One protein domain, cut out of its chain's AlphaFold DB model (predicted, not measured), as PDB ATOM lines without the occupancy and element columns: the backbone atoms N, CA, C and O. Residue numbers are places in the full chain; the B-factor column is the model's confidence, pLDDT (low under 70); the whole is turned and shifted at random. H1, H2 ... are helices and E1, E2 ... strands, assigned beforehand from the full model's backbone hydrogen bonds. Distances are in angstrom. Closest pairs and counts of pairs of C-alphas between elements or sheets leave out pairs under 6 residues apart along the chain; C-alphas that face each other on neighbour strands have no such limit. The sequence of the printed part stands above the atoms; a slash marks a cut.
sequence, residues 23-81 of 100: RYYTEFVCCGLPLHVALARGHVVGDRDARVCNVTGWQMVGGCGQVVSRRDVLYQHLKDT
ATOM      1  N   ARG A  23      18.056 -36.018 -17.983       46.66
ATOM      2  CA  ARG A  23      17.562 -37.306 -18.497       46.66
ATOM      3  C   ARG A  23      16.824 -38.155 -17.461       46.66
ATOM      4  O   ARG A  23      16.370 -39.240 -17.799       46.66
ATOM      5  N   TYR A  24      16.688 -37.687 -16.221       48.16
ATOM      6  CA  TYR A  24      15.932 -38.379 -15.177       48.16
ATOM      7  C   TYR A  24      14.644 -37.608 -14.871       48.16
ATOM      8  O   TYR A  24      14.471 -37.032 -13.799       48.16
ATOM      9  N   TYR A  25      13.725 -37.576 -15.836       47.56
ATOM     10  CA  TYR A  25      12.338 -37.200 -15.564       47.56
ATOM     11  C   TYR A  25      11.723 -38.286 -14.670       47.56
ATOM     12  O   TYR A  25      11.062 -39.210 -15.135       47.56
ATOM     13  N   THR A  26      11.961 -38.215 -13.359       60.19
ATOM     14  CA  THR A  26      11.139 -38.944 -12.386       60.19
ATOM     15  C   THR A  26       9.811 -38.229 -12.256       60.19
ATOM     16  O   THR A  26       9.547 -37.510 -11.297       60.19
ATOM     17  N   GLU A  27       8.975 -38.405 -13.267       68.19
ATOM     18  CA  GLU A  27       7.549 -38.202 -13.122       68.19
ATOM     19  C   GLU A  27       7.044 -39.207 -12.081       68.19
ATOM     20  O   GLU A  27       7.093 -40.424 -12.261       68.19
ATOM     21  N   PHE A  28       6.620 -38.697 -10.930       73.31
ATOM     22  CA  PHE A  28       6.021 -39.489  -9.870       73.31
ATOM     23  C   PHE A  28       4.529 -39.581 -10.142       73.31
ATOM     24  O   PHE A  28       3.811 -38.585 -10.082       73.31
ATOM     25  N   VAL A  29       4.048 -40.783 -10.430       77.50
ATOM     26  CA  VAL A  29       2.618 -41.025 -10.617       77.50
ATOM     27  C   VAL A  29       2.010 -41.446  -9.285       77.50
ATOM     28  O   VAL A  29       2.511 -42.367  -8.639       77.50
ATOM     29  N   CYS A  30       0.899 -40.826  -8.883       84.25
ATOM     30  CA  CYS A  30       0.046 -41.342  -7.813       84.25
ATOM     31  C   CYS A  30      -0.683 -42.607  -8.304       84.25
ATOM     32  O   CYS A  30      -1.860 -42.580  -8.653       84.25
ATOM     33  N   CYS A  31       0.047 -43.719  -8.394       77.38
ATOM     34  CA  CYS A  31      -0.445 -44.994  -8.919       77.38
ATOM     35  C   CYS A  31      -0.995 -45.932  -7.843       77.38
ATOM     36  O   CYS A  31      -1.385 -47.047  -8.168       77.38
ATOM     37  N   GLY A  32      -1.024 -45.489  -6.588       86.81
ATOM     38  CA  GLY A  32      -1.572 -46.260  -5.487       86.81
ATOM     39  C   GLY A  32      -0.521 -47.034  -4.681       86.81
ATOM     40  O   GLY A  32       0.682 -46.743  -4.719       86.81
ATOM     41  N   LEU A  33      -0.986 -48.057  -3.965       88.56
ATOM     42  CA  LEU A  33      -0.163 -49.064  -3.299       88.56
ATOM     43  C   LEU A  33      -0.257 -50.385  -4.061       88.56
ATOM     44  O   LEU A  33      -1.337 -50.728  -4.527       88.56
ATOM     45  N   PRO A  34       0.809 -51.192  -4.133       89.12
ATOM     46  CA  PRO A  34       0.673 -52.572  -4.574       89.12
ATOM     47  C   PRO A  34      -0.331 -53.318  -3.688       89.12
ATOM     48  O   PRO A  34      -0.302 -53.152  -2.467       89.12
ATOM     49  N   LEU A  35      -1.175 -54.171  -4.275       86.94
ATOM     50  CA  LEU A  35      -2.230 -54.902  -3.559       86.94
ATOM     51  C   LEU A  35      -1.684 -55.626  -2.317       86.94
ATOM     52  O   LEU A  35      -2.233 -55.492  -1.228       86.94
ATOM     53  N   HIS A  36      -0.542 -56.304  -2.448       86.62
ATOM     54  CA  HIS A  36       0.104 -56.993  -1.327       86.62
ATOM     55  C   HIS A  36       0.536 -56.043  -0.194       86.62
ATOM     56  O   HIS A  36       0.408 -56.389   0.978       86.62
ATOM     57  N   VAL A  37       1.021 -54.838  -0.518       88.25
ATOM     58  CA  VAL A  37       1.399 -53.824   0.483       88.25
ATOM     59  C   VAL A  37       0.157 -53.263   1.160       88.25
ATOM     60  O   VAL A  37       0.160 -53.057   2.371       88.25
ATOM     61  N   ALA A  38      -0.906 -53.017   0.396       87.88
ATOM     62  CA  ALA A  38      -2.147 -52.489   0.938       87.88
ATOM     63  C   ALA A  38      -2.807 -53.476   1.912       87.88
ATOM     64  O   ALA A  38      -3.177 -53.085   3.019       87.88
ATOM     65  N   LEU A  39      -2.853 -54.761   1.549       88.19
ATOM     66  CA  LEU A  39      -3.310 -55.837   2.429       88.19
ATOM     67  C   LEU A  39      -2.447 -55.938   3.693       88.19
ATOM     68  O   LEU A  39      -2.979 -55.982   4.799       88.19
ATOM     69  N   ALA A  40      -1.117 -55.893   3.555       88.25
ATOM     70  CA  ALA A  40      -0.198 -55.930   4.696       88.25
ATOM     71  C   ALA A  40      -0.356 -54.728   5.648       88.25
ATOM     72  O   ALA A  40      -0.052 -54.836   6.833       88.25
ATOM     73  N   ARG A  41      -0.843 -53.588   5.146       87.44
ATOM     74  CA  ARG A  41      -1.163 -52.389   5.938       87.44
ATOM     75  C   ARG A  41      -2.585 -52.395   6.514       87.44
ATOM     76  O   ARG A  41      -2.967 -51.427   7.163       87.44
ATOM     77  N   GLY A  42      -3.354 -53.464   6.299       85.88
ATOM     78  CA  GLY A  42      -4.710 -53.613   6.830       85.88
ATOM     79  C   GLY A  42      -5.776 -52.826   6.068       85.88
ATOM     80  O   GLY A  42      -6.864 -52.610   6.598       85.88
ATOM     81  N   HIS A  43      -5.496 -52.386   4.835       84.88
ATOM     82  CA  HIS A  43      -6.534 -51.796   3.995       84.88
ATOM     83  C   HIS A  43      -7.547 -52.871   3.581       84.88
ATOM     84  O   HIS A  43      -7.171 -53.961   3.149       84.88
ATOM     85  N   VAL A  44      -8.838 -52.544   3.676       85.62
ATOM     86  CA  VAL A  44      -9.933 -53.405   3.209       85.62
ATOM     87  C   VAL A  44     -10.094 -53.203   1.701       85.62
ATOM     88  O   VAL A  44     -10.927 -52.424   1.252       85.62
ATOM     89  N   VAL A  45      -9.221 -53.846   0.929       83.56
ATOM     90  CA  VAL A  45      -9.156 -53.779  -0.540       83.56
ATOM     91  C   VAL A  45      -9.000 -55.187  -1.106       83.56
ATOM     92  O   VAL A  45      -8.394 -56.046  -0.466       83.56
ATOM     93  N   GLY A  46      -9.535 -55.438  -2.297       79.56
ATOM     94  CA  GLY A  46      -9.402 -56.722  -2.989       79.56
ATOM     95  C   GLY A  46      -8.934 -56.584  -4.434       79.56
ATOM     96  O   GLY A  46      -8.727 -55.483  -4.942       79.56
ATOM     97  N   ASP A  47      -8.828 -57.717  -5.133       74.75
ATOM     98  CA  ASP A  47      -8.449 -57.759  -6.556       74.75
ATOM     99  C   ASP A  47      -9.338 -56.878  -7.446       74.75
ATOM    100  O   ASP A  47      -8.879 -56.345  -8.451       74.75
ATOM    101  N   ARG A  48     -10.611 -56.695  -7.068       77.56
ATOM    102  CA  ARG A  48     -11.581 -55.859  -7.796       77.56
ATOM    103  C   ARG A  48     -11.282 -54.362  -7.704       77.56
ATOM    104  O   ARG A  48     -11.677 -53.616  -8.595       77.56
ATOM    105  N   ASP A  49     -10.588 -53.942  -6.651       78.62
ATOM    106  CA  ASP A  49     -10.165 -52.555  -6.432       78.62
ATOM    107  C   ASP A  49      -8.787 -52.283  -7.050       78.62
ATOM    108  O   ASP A  49      -8.345 -51.132  -7.136       78.62
ATOM    109  N   ALA A  50      -8.096 -53.347  -7.468       81.56
ATOM    110  CA  ALA A  50      -6.768 -53.273  -8.034       81.56
ATOM    111  C   ALA A  50      -6.818 -53.045  -9.548       81.56
ATOM    112  O   ALA A  50      -7.543 -53.705 -10.290       81.56
ATOM    113  N   ARG A  51      -5.978 -52.132 -10.029       82.75
ATOM    114  CA  ARG A  51      -5.711 -51.905 -11.449       82.75
ATOM    115  C   ARG A  51      -4.279 -52.304 -11.749       82.75
ATOM    116  O   ARG A  51      -3.363 -51.970 -10.997       82.75
ATOM    117  N   VAL A  52      -4.076 -53.009 -12.857       78.44
ATOM    118  CA  VAL A  52      -2.723 -53.303 -13.330       78.44
ATOM    119  C   VAL A  52      -2.082 -51.990 -13.767       78.44
ATOM    120  O   VAL A  52      -2.585 -51.294 -14.647       78.44
ATOM    121  N   CYS A  53      -0.975 -51.628 -13.130       69.88
ATOM    122  CA  CYS A  53      -0.170 -50.503 -13.565       69.88
ATOM    123  C   CYS A  53       0.593 -50.910 -14.827       69.88
ATOM    124  O   CYS A  53       1.477 -51.761 -14.766       69.88
ATOM    125  N   ASN A  54       0.288 -50.278 -15.962       66.81
ATOM    126  CA  ASN A  54       0.907 -50.596 -17.257       66.81
ATOM    127  C   ASN A  54       2.434 -50.399 -17.283       66.81
ATOM    128  O   ASN A  54       3.106 -50.943 -18.151       66.81
ATOM    129  N   VAL A  55       2.983 -49.632 -16.337       61.00
ATOM    130  CA  VAL A  55       4.423 -49.355 -16.236       61.00
ATOM    131  C   VAL A  55       5.161 -50.479 -15.507       61.00
ATOM    132  O   VAL A  55       6.217 -50.924 -15.943       61.00
ATOM    133  N   THR A  56       4.617 -50.952 -14.385       67.50
ATOM    134  CA  THR A  56       5.297 -51.923 -13.512       67.50
ATOM    135  C   THR A  56       4.776 -53.349 -13.678       67.50
ATOM    136  O   THR A  56       5.440 -54.290 -13.243       67.50
ATOM    137  N   GLY A  57       3.588 -53.513 -14.267       76.00
ATOM    138  CA  GLY A  57       2.832 -54.765 -14.326       76.00
ATOM    139  C   GLY A  57       2.191 -55.165 -12.993       76.00
ATOM    140  O   GLY A  57       1.643 -56.257 -12.880       76.00
ATOM    141  N   TRP A  58       2.283 -54.323 -11.960       82.12
ATOM    142  CA  TRP A  58       1.805 -54.664 -10.621       82.12
ATOM    143  C   TRP A  58       0.324 -54.330 -10.472       82.12
ATOM    144  O   TRP A  58      -0.143 -53.314 -10.983       82.12
ATOM    145  N   GLN A  59      -0.403 -55.163  -9.728       86.56
ATOM    146  CA  GLN A  59      -1.740 -54.825  -9.248       86.56
ATOM    147  C   GLN A  59      -1.619 -53.737  -8.184       86.56
ATOM    148  O   GLN A  59      -1.074 -53.976  -7.103       86.56
ATOM    149  N   MET A  60      -2.109 -52.546  -8.504       86.81
ATOM    150  CA  MET A  60      -2.093 -51.386  -7.628       86.81
ATOM    151  C   MET A  60      -3.514 -51.042  -7.196       86.81
ATOM    152  O   MET A  60      -4.425 -51.054  -8.015       86.81
ATOM    153  N   VAL A  61      -3.706 -50.714  -5.929       87.38
ATOM    154  CA  VAL A  61      -4.980 -50.298  -5.343       87.38
ATOM    155  C   VAL A  61      -4.904 -48.839  -4.916       87.38
ATOM    156  O   VAL A  61      -3.915 -48.389  -4.330       87.38
ATOM    157  N   GLY A  62      -5.976 -48.105  -5.196       82.00
ATOM    158  CA  GLY A  62      -6.033 -46.666  -4.966       82.00
ATOM    159  C   GLY A  62      -5.123 -45.859  -5.901       82.00
ATOM    160  O   GLY A  62      -4.581 -46.366  -6.881       82.00
ATOM    161  N   GLY A  63      -4.984 -44.571  -5.589       83.81
ATOM    162  CA  GLY A  63      -4.260 -43.606  -6.418       83.81
ATOM    163  C   GLY A  63      -5.141 -42.971  -7.496       83.81
ATOM    164  O   GLY A  63      -6.064 -43.586  -8.028       83.81
ATOM    165  N   CYS A  64      -4.873 -41.705  -7.798       83.62
ATOM    166  CA  CYS A  64      -5.657 -40.920  -8.755       83.62
ATOM    167  C   CYS A  64      -5.038 -40.876 -10.162       83.62
ATOM    168  O   CYS A  64      -5.640 -40.328 -11.080       83.62
ATOM    169  N   GLY A  65      -3.830 -41.419 -10.338       77.94
ATOM    170  CA  GLY A  65      -3.075 -41.362 -11.590       77.94
ATOM    171  C   GLY A  65      -2.443 -40.000 -11.885       77.94
ATOM    172  O   GLY A  65      -1.817 -39.847 -12.930       77.94
ATOM    173  N   GLN A  66      -2.564 -39.019 -10.984       82.19
ATOM    174  CA  GLN A  66      -1.952 -37.707 -11.169       82.19
ATOM    175  C   GLN A  66      -0.429 -37.830 -11.219       82.19
ATOM    176  O   GLN A  66       0.195 -38.441 -10.346       82.19
ATOM    177  N   VAL A  67       0.149 -37.229 -12.252       81.62
ATOM    178  CA  VAL A  67       1.590 -37.178 -12.482       81.62
ATOM    179  C   VAL A  67       2.134 -35.894 -11.872       81.62
ATOM    180  O   VAL A  67       1.588 -34.813 -12.089       81.62
ATOM    181  N   VAL A  68       3.205 -36.002 -11.091       79.50
ATOM    182  CA  VAL A  68       3.878 -34.852 -10.486       79.50
ATOM    183  C   VAL A  68       5.379 -34.942 -10.710       79.50
ATOM    184  O   VAL A  68       5.978 -36.009 -10.643       79.50
ATOM    185  N   SER A  69       6.018 -33.804 -10.953       74.75
ATOM    186  CA  SER A  69       7.443 -33.743 -11.301       74.75
ATOM    187  C   SER A  69       8.390 -33.911 -10.108       74.75
ATOM    188  O   SER A  69       9.603 -33.978 -10.283       74.75
ATOM    189  N   ARG A  70       7.863 -33.935  -8.875       76.81
ATOM    190  CA  ARG A  70       8.660 -33.998  -7.643       76.81
ATOM    191  C   ARG A  70       8.013 -34.899  -6.601       76.81
ATOM    192  O   ARG A  70       6.808 -34.819  -6.362       76.81
ATOM    193  N   ARG A  71       8.841 -35.668  -5.891       77.50
ATOM    194  CA  ARG A  71       8.407 -36.542  -4.792       77.50
ATOM    195  C   ARG A  71       7.707 -35.779  -3.667       77.50
ATOM    196  O   ARG A  71       6.734 -36.281  -3.118       77.50
ATOM    197  N   ASP A  72       8.160 -34.570  -3.351       81.75
ATOM    198  CA  ASP A  72       7.551 -33.757  -2.291       81.75
ATOM    199  C   ASP A  72       6.116 -33.347  -2.637       81.75
ATOM    200  O   ASP A  72       5.248 -33.313  -1.770       81.75
ATOM    201  N   VAL A  73       5.843 -33.113  -3.925       83.38
ATOM    202  CA  VAL A  73       4.486 -32.833  -4.406       83.38
ATOM    203  C   VAL A  73       3.619 -34.086  -4.286       83.38
ATOM    204  O   VAL A  73       2.464 -33.978  -3.886       83.38
ATOM    205  N   LEU A  74       4.171 -35.279  -4.545       83.75
ATOM    206  CA  LEU A  74       3.456 -36.541  -4.318       83.75
ATOM    207  C   LEU A  74       3.160 -36.746  -2.825       83.75
ATOM    208  O   LEU A  74       2.049 -37.121  -2.470       83.75
ATOM    209  N   TYR A  75       4.128 -36.473  -1.948       85.81
ATOM    210  CA  TYR A  75       3.930 -36.542  -0.499       85.81
ATOM    211  C   TYR A  75       2.792 -35.620  -0.051       85.81
ATOM    212  O   TYR A  75       1.893 -36.052   0.669       85.81
ATOM    213  N   GLN A  76       2.807 -34.370  -0.513       88.50
ATOM    214  CA  GLN A  76       1.773 -33.397  -0.180       88.50
ATOM    215  C   GLN A  76       0.405 -33.819  -0.735       88.50
ATOM    216  O   GLN A  76      -0.581 -33.803  -0.008       88.50
ATOM    217  N   HIS A  77       0.357 -34.307  -1.976       88.69
ATOM    218  CA  HIS A  77      -0.859 -34.839  -2.590       88.69
ATOM    219  C   HIS A  77      -1.488 -35.977  -1.769       88.69
ATOM    220  O   HIS A  77      -2.697 -35.966  -1.540       88.69
ATOM    221  N   LEU A  78      -0.680 -36.930  -1.290       86.50
ATOM    222  CA  LEU A  78      -1.151 -38.047  -0.458       86.50
ATOM    223  C   LEU A  78      -1.653 -37.589   0.916       86.50
ATOM    224  O   LEU A  78      -2.554 -38.203   1.476       86.50
ATOM    225  N   LYS A  79      -1.089 -36.505   1.455       87.69
ATOM    226  CA  LYS A  79      -1.553 -35.903   2.708       87.69
ATOM    227  C   LYS A  79      -2.891 -35.179   2.532       87.69
ATOM    228  O   LYS A  79      -3.757 -35.294   3.392       87.69
ATOM    229  N   ASP A  80      -3.048 -34.460   1.426       90.69
ATOM    230  CA  ASP A  80      -4.227 -33.629   1.161       90.69
ATOM    231  C   ASP A  80      -5.396 -34.423   0.561       90.69
ATOM    232  O   ASP A  80      -6.535 -33.960   0.582       90.69
ATOM    233  N   THR A  81      -5.132 -35.631   0.052       87.06
ATOM    234  CA  THR A  81      -6.122 -36.480  -0.626       87.06
ATOM    235  C   THR A  81      -6.259 -37.829   0.092       87.06
ATOM    236  O   THR A  81      -5.638 -38.807  -0.327       87.06
TER     237      THR A  81
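AT A GLANCE: This is residues 23 to 81 of the 100 residues of an uncharacterized protein of Phlebia centrifuga (UniProt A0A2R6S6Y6). This domain has little regular structure: a small hairpin of two short strands, E1 and E2, with helix H1 near E2, makes one end, and helix H2 lies toward the other, with unnamed stretches between. The 59 printed residues run H1, E1, E2, H2, a mixed class with only 22 residues in named elements. The whole is only just compact, close to loose, with a radius of gyration of the C-alphas of 12.1 A and spans of 35 by 25 by 16 A.

HOW THE PARTS SIT: Look first at residues 28 to 29, paired antiparallel with 67 to 68. Next comes H1, residues 35 to 40; its closest C-alpha pair with E2, residues 59 to 61, is Leu 35 and Met 60, 5.4 A. E1, residues 50 to 52, is E2's antiparallel neighbour in a hairpin; N 51 and O 60 are 2.8 A apart, within hydrogen-bond range. H2, residues 71 to 80, is apart from H1 and E1. In H1 and H2 every O i to N i+4 pair is within hydrogen-bond range.

IN THESE COORDINATES: Find C-alpha 35 at (-2.230, -54.902, -3.559), where H1 begins; it spans 8.6 A. E1 spans 6.7 A, E2 6.8 A. H2 runs 14.3 A to C-alpha 80 at (-4.227, -33.629, 1.161).

THE WHOLE: The farthest C-alphas, Arg 23 and Val 44, are 38.6 A apart. The printed part has no cut and no long link. Residues 23 to 27 and 53 to 56 have pLDDT under 70.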